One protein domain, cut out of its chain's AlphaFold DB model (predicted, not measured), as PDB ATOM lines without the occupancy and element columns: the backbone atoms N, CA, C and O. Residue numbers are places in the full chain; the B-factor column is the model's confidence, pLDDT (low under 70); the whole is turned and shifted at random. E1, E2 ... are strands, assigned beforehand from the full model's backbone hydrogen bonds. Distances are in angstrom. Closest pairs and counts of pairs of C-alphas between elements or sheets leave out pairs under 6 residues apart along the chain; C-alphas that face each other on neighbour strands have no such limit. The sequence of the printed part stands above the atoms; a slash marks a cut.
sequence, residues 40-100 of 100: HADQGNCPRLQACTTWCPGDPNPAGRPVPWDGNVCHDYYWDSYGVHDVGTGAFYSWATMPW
ATOM      1  N   HIS A  40     -20.694 -36.352   7.369       47.28
ATOM      2  CA  HIS A  40     -21.171 -35.275   6.526       47.28
ATOM      3  C   HIS A  40     -22.627 -35.109   6.921       47.28
ATOM      4  O   HIS A  40     -23.470 -35.880   6.466       47.28
ATOM      5  N   ALA A  41     -22.897 -34.149   7.801       52.72
ATOM      6  CA  ALA A  41     -24.256 -33.714   8.055       52.72
ATOM      7  C   ALA A  41     -24.851 -33.258   6.730       52.72
ATOM      8  O   ALA A  41     -24.464 -32.222   6.176       52.72
ATOM      9  N   ASP A  42     -25.761 -34.067   6.199       54.16
ATOM     10  CA  ASP A  42     -26.700 -33.611   5.198       54.16
ATOM     11  C   ASP A  42     -27.409 -32.421   5.854       54.16
ATOM     12  O   ASP A  42     -28.050 -32.566   6.892       54.16
ATOM     13  N   GLN A  43     -27.214 -31.201   5.340       53.47
ATOM     14  CA  GLN A  43     -27.747 -29.982   5.971       53.47
ATOM     15  C   GLN A  43     -29.286 -29.901   5.924       53.47
ATOM     16  O   GLN A  43     -29.870 -28.834   6.139       53.47
ATOM     17  N   GLY A  44     -29.958 -31.016   5.635       60.50
ATOM     18  CA  GLY A  44     -31.394 -31.173   5.716       60.50
ATOM     19  C   GLY A  44     -31.892 -30.778   7.101       60.50
ATOM     20  O   GLY A  44     -31.676 -31.475   8.083       60.50
ATOM     21  N   ASN A  45     -32.599 -29.648   7.149       70.75
ATOM     22  CA  ASN A  45     -33.301 -29.104   8.314       70.75
ATOM     23  C   ASN A  45     -32.463 -28.329   9.353       70.75
ATOM     24  O   ASN A  45     -33.010 -27.915  10.376       70.75
ATOM     25  N   CYS A  46     -31.182 -28.044   9.092       79.44
ATOM     26  CA  CYS A  46     -30.386 -27.212  10.000       79.44
ATOM     27  C   CYS A  46     -30.941 -25.770  10.084       79.44
ATOM     28  O   CYS A  46     -31.148 -25.137   9.040       79.44
ATOM     29  N   PRO A  47     -31.176 -25.206  11.288       82.62
ATOM     30  CA  PRO A  47     -31.662 -23.836  11.416       82.62
ATOM     31  C   PRO A  47     -30.742 -22.811  10.745       82.62
ATOM     32  O   PRO A  47     -29.520 -22.961  10.703       82.62
ATOM     33  N   ARG A  48     -31.332 -21.718  10.238       81.31
ATOM     34  CA  ARG A  48     -30.561 -20.643   9.594       81.31
ATOM     35  C   ARG A  48     -29.474 -20.128  10.538       81.31
ATOM     36  O   ARG A  48     -29.756 -19.831  11.695       81.31
ATOM     37  N   LEU A  49     -28.275 -19.931   9.984       83.38
ATOM     38  CA  LEU A  49     -27.077 -19.444  10.683       83.38
ATOM     39  C   LEU A  49     -26.484 -20.420  11.714       83.38
ATOM     40  O   LEU A  49     -25.598 -20.019  12.462       83.38
ATOM     41  N   GLN A  50     -26.923 -21.679  11.730       88.69
ATOM     42  CA  GLN A  50     -26.287 -22.736  12.512       88.69
ATOM     43  C   GLN A  50     -25.435 -23.635  11.618       88.69
ATOM     44  O   GLN A  50     -25.714 -23.812  10.430       88.69
ATOM     45  N   ALA A  51     -24.379 -24.196  12.200       87.25
ATOM     46  CA  ALA A  51     -23.565 -25.226  11.574       87.25
ATOM     47  C   ALA A  51     -23.900 -26.560  12.239       87.25
ATOM     48  O   ALA A  51     -23.404 -26.857  13.325       87.25
ATOM     49  N   CYS A  52     -24.779 -27.333  11.605       89.38
ATOM     50  CA  CYS A  52     -25.112 -28.657  12.098       89.38
ATOM     51  C   CYS A  52     -24.017 -29.654  11.737       89.38
ATOM     52  O   CYS A  52     -23.410 -29.586  10.666       89.38
ATOM     53  N   THR A  53     -23.793 -30.584  12.648       91.12
ATOM     54  CA  THR A  53     -22.917 -31.734  12.494       91.12
ATOM     55  C   THR A  53     -23.702 -32.989  12.846       91.12
ATOM     56  O   THR A  53     -24.698 -32.931  13.564       91.12
ATOM     57  N   THR A  54     -23.233 -34.131  12.372       92.75
ATOM     58  CA  THR A  54     -23.809 -35.423  12.725       92.75
ATOM     59  C   THR A  54     -22.941 -36.082  13.788       92.75
ATOM     60  O   THR A  54     -21.714 -35.960  13.763       92.75
ATOM     61  N   TRP A  55     -23.574 -36.758  14.736       94.19
ATOM     62  CA  TRP A  55     -22.945 -37.703  15.651       94.19
ATOM     63  C   TRP A  55     -23.618 -39.058  15.470       94.19
ATOM     64  O   TRP A  55     -24.841 -39.143  15.536       94.19
ATOM     65  N   CYS A  56     -22.844 -40.113  15.247       95.50
ATOM     66  CA  CYS A  56     -23.326 -41.485  15.148       95.50
ATOM     67  C   CYS A  56     -22.760 -42.362  16.279       95.50
ATOM     68  O   CYS A  56     -21.747 -42.020  16.898       95.50
ATOM     69  N   PRO A  57     -23.364 -43.536  16.542       95.50
ATOM     70  CA  PRO A  57     -22.834 -44.483  17.514       95.50
ATOM     71  C   PRO A  57     -21.375 -44.853  17.203       95.50
ATOM     72  O   PRO A  57     -21.068 -45.394  16.141       95.50
ATOM     73  N   GLY A  58     -20.481 -44.568  18.151       94.12
ATOM     74  CA  GLY A  58     -19.037 -44.782  18.018       94.12
ATOM     75  C   GLY A  58     -18.225 -43.519  17.721       94.12
ATOM     76  O   GLY A  58     -17.008 -43.542  17.913       94.12
ATOM     77  N   ASP A  59     -18.869 -42.415  17.334       95.31
ATOM     78  CA  ASP A  59     -18.191 -41.128  17.193       95.31
ATOM     79  C   ASP A  59     -17.809 -40.545  18.564       95.31
ATOM     80  O   ASP A  59     -18.501 -40.778  19.566       95.31
ATOM     81  N   PRO A  60     -16.729 -39.743  18.639       94.19
ATOM     82  CA  PRO A  60     -16.385 -39.013  19.849       94.19
ATOM     83  C   PRO A  60     -17.562 -38.191  20.371       94.19
ATOM     84  O   PRO A  60     -18.306 -37.580  19.606       94.19
ATOM     85  N   ASN A  61     -17.696 -38.144  21.695       92.25
ATOM     86  CA  ASN A  61     -18.760 -37.381  22.333       92.25
ATOM     87  C   ASN A  61     -18.706 -35.896  21.912       92.25
ATOM     88  O   ASN A  61     -17.661 -35.267  22.105       92.25
ATOM     89  N   PRO A  62     -19.826 -35.308  21.451       86.06
ATOM     90  CA  PRO A  62     -19.901 -33.928  20.962       86.06
ATOM     91  C   PRO A  62     -19.326 -32.874  21.905       86.06
ATOM     92  O   PRO A  62     -18.596 -31.977  21.499       86.06
ATOM     93  N   ALA A  63     -19.646 -33.006  23.194       82.81
ATOM     94  CA  ALA A  63     -19.261 -32.070  24.245       82.81
ATOM     95  C   ALA A  63     -18.064 -32.583  25.067       82.81
ATOM     96  O   ALA A  63     -17.901 -32.228  26.234       82.81
ATOM     97  N   GLY A  64     -17.298 -33.543  24.527       88.62
ATOM     98  CA  GLY A  64     -16.325 -34.336  25.292       88.62
ATOM     99  C   GLY A  64     -16.961 -35.237  26.362       88.62
ATOM    100  O   GLY A  64     -16.273 -36.018  27.020       88.62
ATOM    101  N   ARG A  65     -18.283 -35.159  26.525       92.25
ATOM    102  CA  ARG A  65     -19.114 -35.900  27.472       92.25
ATOM    103  C   ARG A  65     -20.418 -36.326  26.785       92.25
ATOM    104  O   ARG A  65     -20.833 -35.651  25.839       92.25
ATOM    105  N   PRO A  66     -21.061 -37.418  27.231       93.12
ATOM    106  CA  PRO A  66     -22.284 -37.908  26.604       93.12
ATOM    107  C   PRO A  66     -23.439 -36.906  26.724       93.12
ATOM    108  O   PRO A  66     -23.717 -36.398  27.815       93.12
ATOM    109  N   VAL A  67     -24.131 -36.668  25.609       95.75
ATOM    110  CA  VAL A  67     -25.432 -35.984  25.570       95.75
ATOM    111  C   VAL A  67     -26.516 -37.036  25.852       95.75
ATOM    112  O   VAL A  67     -26.411 -38.143  25.323       95.75
ATOM    113  N   PRO A  68     -27.538 -36.762  26.686       95.19
ATOM    114  CA  PRO A  68     -28.538 -37.760  27.078       95.19
ATOM    115  C   PRO A  68     -29.630 -37.970  26.006       95.19
ATOM    116  O   PRO A  68     -30.824 -37.876  26.290       95.19
ATOM    117  N   TRP A  69     -29.216 -38.240  24.767       94.38
ATOM    118  CA  TRP A  69     -30.064 -38.666  23.649       94.38
ATOM    119  C   TRP A  69     -29.943 -40.182  23.399       94.38
ATOM    120  O   TRP A  69     -29.239 -40.881  24.133       94.38
ATOM    121  N   ASP A  70     -30.618 -40.716  22.376       94.81
ATOM    122  CA  ASP A  70     -30.533 -42.140  22.029       94.81
ATOM    123  C   ASP A  70     -29.191 -42.486  21.365       94.81
ATOM    124  O   ASP A  70     -28.998 -42.360  20.161       94.81
ATOM    125  N   GLY A  71     -28.254 -43.013  22.151       93.88
ATOM    126  CA  GLY A  71     -26.923 -43.381  21.667       93.88
ATOM    127  C   GLY A  71     -26.854 -44.516  20.631       93.88
ATOM    128  O   GLY A  71     -25.744 -44.914  20.280       93.88
ATOM    129  N   ASN A  72     -27.987 -45.065  20.174       95.88
ATOM    130  CA  ASN A  72     -28.050 -46.130  19.165       95.88
ATOM    131  C   ASN A  72     -28.385 -45.632  17.753       95.88
ATOM    132  O   ASN A  72     -28.361 -46.430  16.813       95.88
ATOM    133  N   VAL A  73     -28.693 -44.345  17.587       93.88
ATOM    134  CA  VAL A  73     -29.018 -43.744  16.290       93.88
ATOM    135  C   VAL A  73     -28.116 -42.548  16.007       93.88
ATOM    136  O   VAL A  73     -27.493 -41.989  16.907       93.88
ATOM    137  N   CYS A  74     -28.002 -42.180  14.733       93.56
ATOM    138  CA  CYS A  74     -27.307 -40.956  14.362       93.56
ATOM    139  C   CYS A  74     -28.183 -39.739  14.681       93.56
ATOM    140  O   CYS A  74     -29.382 -39.743  14.400       93.56
ATOM    141  N   HIS A  75     -27.561 -38.702  15.230       93.38
ATOM    142  CA  HIS A  75     -28.172 -37.425  15.566       93.38
ATOM    143  C   HIS A  75     -27.533 -36.314  14.743       93.38
ATOM    144  O   HIS A  75     -26.316 -36.133  14.784       93.38
ATOM    145  N   ASP A  76     -28.356 -35.532  14.055       93.19
ATOM    146  CA  ASP A  76     -27.946 -34.246  13.501       93.19
ATOM    147  C   ASP A  76     -28.187 -33.174  14.552       93.19
ATOM    148  O   ASP A  76     -29.287 -33.053  15.092       93.19
ATOM    149  N   TYR A  77     -27.159 -32.402  14.876       93.12
ATOM    150  CA  TYR A  77     -27.229 -31.439  15.960       93.12
ATOM    151  C   TYR A  77     -26.388 -30.202  15.683       93.12
ATOM    152  O   TYR A  77     -25.433 -30.220  14.911       93.12
ATOM    153  N   TYR A  78     -26.720 -29.118  16.370       93.19
ATOM    154  CA  TYR A  78     -25.822 -27.985  16.559       93.19
ATOM    155  C   TYR A  78     -25.731 -27.675  18.051       93.19
ATOM    156  O   TYR A  78     -26.536 -28.150  18.856       93.19
ATOM    157  N   TRP A  79     -24.740 -26.884  18.435       92.56
ATOM    158  CA  TRP A  79     -24.608 -26.410  19.802       92.56
ATOM    159  C   TRP A  79     -24.440 -24.902  19.846       92.56
ATOM    160  O   TRP A  79     -23.913 -24.284  18.920       92.56
ATOM    161  N   ASP A  80     -24.850 -24.322  20.960       92.06
ATOM    162  CA  ASP A  80     -24.642 -22.918  21.263       92.06
ATOM    163  C   ASP A  80     -24.196 -22.739  22.724       92.06
ATOM    164  O   ASP A  80     -23.765 -23.680  23.395       92.06
ATOM    165  N   SER A  81     -24.257 -21.508  23.232       93.44
ATOM    166  CA  SER A  81     -23.893 -21.199  24.617       93.44
ATOM    167  C   SER A  81     -24.834 -21.799  25.669       93.44
ATOM    168  O   SER A  81     -24.497 -21.773  26.850       93.44
ATOM    169  N   TYR A  82     -26.008 -22.300  25.279       95.19
ATOM    170  CA  TYR A  82     -27.050 -22.804  26.174       95.19
ATOM    171  C   TYR A  82     -27.153 -24.326  26.176       95.19
ATOM    172  O   TYR A  82     -27.486 -24.900  27.217       95.19
ATOM    173  N   GLY A  83     -26.870 -24.987  25.054       94.88
ATOM    174  CA  GLY A  83     -26.916 -26.442  25.006       94.88
ATOM    175  C   GLY A  83     -26.633 -27.057  23.646       94.88
ATOM    176  O   GLY A  83     -26.100 -26.425  22.732       94.88
ATOM    177  N   VAL A  84     -27.040 -28.319  23.541       95.69
ATOM    178  CA  VAL A  84     -27.091 -29.087  22.298       95.69
ATOM    179  C   VAL A  84     -28.529 -29.149  21.809       95.69
ATOM    180  O   VAL A  84     -29.442 -29.457  22.578       95.69
ATOM    181  N   HIS A  85     -28.719 -28.892  20.523       94.75
ATOM    182  CA  HIS A  85     -30.003 -28.945  19.845       94.75
ATOM    183  C   HIS A  85     -29.990 -30.078  18.829       94.75
ATOM    184  O   HIS A  85     -29.239 -30.016  17.857       94.75
ATOM    185  N   ASP A  86     -30.825 -31.089  19.043       93.94
ATOM    186  CA  ASP A  86     -31.059 -32.155  18.073       93.94
ATOM    187  C   ASP A  86     -32.055 -31.662  17.013       93.94
ATOM    188  O   ASP A  86     -33.183 -31.268  17.314       93.94
ATOM    189  N   VAL A  87     -31.614 -31.663  15.760       91.94
ATOM    190  CA  VAL A  87     -32.355 -31.164  14.600       91.94
ATOM    191  C   VAL A  87     -33.428 -32.153  14.145       91.94
ATOM    192  O   VAL A  87     -34.477 -31.731  13.657       91.94
ATOM    193  N   GLY A  88     -33.178 -33.455  14.304       88.12
ATOM    194  CA  GLY A  88     -34.090 -34.515  13.884       88.12
ATOM    195  C   GLY A  88     -35.283 -34.661  14.824       88.12
ATOM    196  O   GLY A  88     -36.413 -34.840  14.370       88.12
ATOM    197  N   THR A  89     -35.050 -34.546  16.134       89.94
ATOM    198  CA  THR A  89     -36.102 -34.685  17.156       89.94
ATOM    199  C   THR A  89     -36.650 -33.349  17.661       89.94
ATOM    200  O   THR A  89     -37.740 -33.311  18.235       89.94
ATOM    201  N   GLY A  90     -35.917 -32.248  17.466       90.81
ATOM    202  CA  GLY A  90     -36.222 -30.946  18.061       90.81
ATOM    203  C   GLY A  90     -35.915 -30.869  19.562       90.81
ATOM    204  O   GLY A  90     -36.294 -29.894  20.213       90.81
ATOM    205  N   ALA A  91     -35.264 -31.888  20.132       94.69
ATOM    206  CA  ALA A  91     -34.910 -31.913  21.542       94.69
ATOM    207  C   ALA A  91     -33.800 -30.901  21.862       94.69
ATOM    208  O   ALA A  91     -32.860 -30.701  21.092       94.69
ATOM    209  N   PHE A  92     -33.897 -30.288  23.042       95.38
ATOM    210  CA  PHE A  92     -32.873 -29.401  23.576       95.38
ATOM    211  C   PHE A  92     -32.297 -29.969  24.870       95.38
ATOM    212  O   PHE A  92     -33.026 -30.236  25.829       95.38
ATOM    213  N   TYR A  93     -30.976 -30.100  24.900       95.44
ATOM    214  CA  TYR A  93     -30.216 -30.586  26.039       95.44
ATOM    215  C   TYR A  93     -29.384 -29.435  26.593       95.44
ATOM    216  O   TYR A  93     -28.343 -29.088  26.035       95.44
ATOM    217  N   SER A  94     -29.852 -28.819  27.679       96.19
ATOM    218  CA  SER A  94     -29.175 -27.650  28.242       96.19
ATOM    219  C   SER A  94     -27.890 -28.035  28.970       96.19
ATOM    220  O   SER A  94     -27.884 -28.998  29.739       96.19
ATOM    221  N   TRP A  95     -26.831 -27.239  28.812       94.38
ATOM    222  CA  TRP A  95     -25.582 -27.426  29.557       94.38
ATOM    223  C   TRP A  95     -25.798 -27.368  31.071       94.38
ATOM    224  O   TRP A  95     -25.155 -28.093  31.817       94.38
ATOM    225  N   ALA A  96     -26.736 -26.532  31.525       95.19
ATOM    226  CA  ALA A  96     -27.026 -26.329  32.943       95.19
ATOM    227  C   ALA A  96     -27.725 -27.526  33.610       95.19
ATOM    228  O   ALA A  96     -27.708 -27.637  34.834       95.19
ATOM    229  N   THR A  97     -28.370 -28.392  32.826       94.75
ATOM    230  CA  THR A  97     -29.142 -29.540  33.330       94.75
ATOM    231  C   THR A  97     -28.553 -30.880  32.911       94.75
ATOM    232  O   THR A  97     -29.158 -31.916  33.189       94.75
ATOM    233  N   MET A  98     -27.423 -30.886  32.200       93.56
ATOM    234  CA  MET A  98     -26.733 -32.130  31.888       93.56
ATOM    235  C   MET A  98     -26.239 -32.790  33.184       93.56
ATOM    236  O   MET A  98     -25.906 -32.100  34.147       93.56
ATOM    237  N   PRO A  99     -26.229 -34.129  33.252       87.56
ATOM    238  CA  PRO A  99     -25.946 -34.859  34.487       87.56
ATOM    239  C   PRO A  99     -24.437 -34.947  34.796       87.56
ATOM    240  O   PRO A  99     -23.959 -36.003  35.218       87.56
ATOM    241  N   TRP A 100     -23.675 -33.878  34.537       89.00
ATOM    242  CA  TRP A 100     -22.223 -33.808  34.721       89.00
ATOM    243  C   TRP A 100     -21.694 -32.376  34.816       89.00
ATOM    244  O   TRP A 100     -22.397 -31.445  34.376       89.00
TER     245      TRP A 100
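Overview. This is residues 40 to 100 of the 100 residues of an uncharacterized protein of Mycobacterium paragordonae (UniProt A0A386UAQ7). There is little regular structure: a small twisted sheet of four short strands, with long loops at residues 40 to 52 and 56 to 74. The 61 printed residues hold no named helix; E1, E2, E3 and E4 follow in that order along the chain and across the antiparallel sheet. The class is all strand, with 15 residues in named elements. The whole is compact, radius of gyration of the C-alphas 10.9 A, spanning 30 by 25 by 18 A.

Arrangement. Look first at E1, residues 53 to 55, and E2, residues 75 to 79, a hairpin at 127 degrees; N 53 and O 77 are within hydrogen-bond range, 2.8 A. E2 and E3, residues 83 to 86, form a hairpin at 150 degrees, N 85 and O 78 at 2.8 A. E3 and E4, residues 92 to 94, form another at 164 degrees, N 84 and O 93 at 2.9 A. The four make a meander, each strand the antiparallel neighbour of the one before. Edge strands E1 and E4 are apart.

Along the chain. Find C-alpha 53 at (-22.917, -31.734, 12.494), where E1 begins. E2 measures 12.3 A; E4 ends at C-alpha 94, (-29.175, -27.650, 28.242).

Size, cuts and confidence. The farthest C-alphas, Gly 44 and Trp 100, are 30.5 A apart. The printed part has no cut; the E1 to E2 link is long. Residues 40 to 44 are under pLDDT 70.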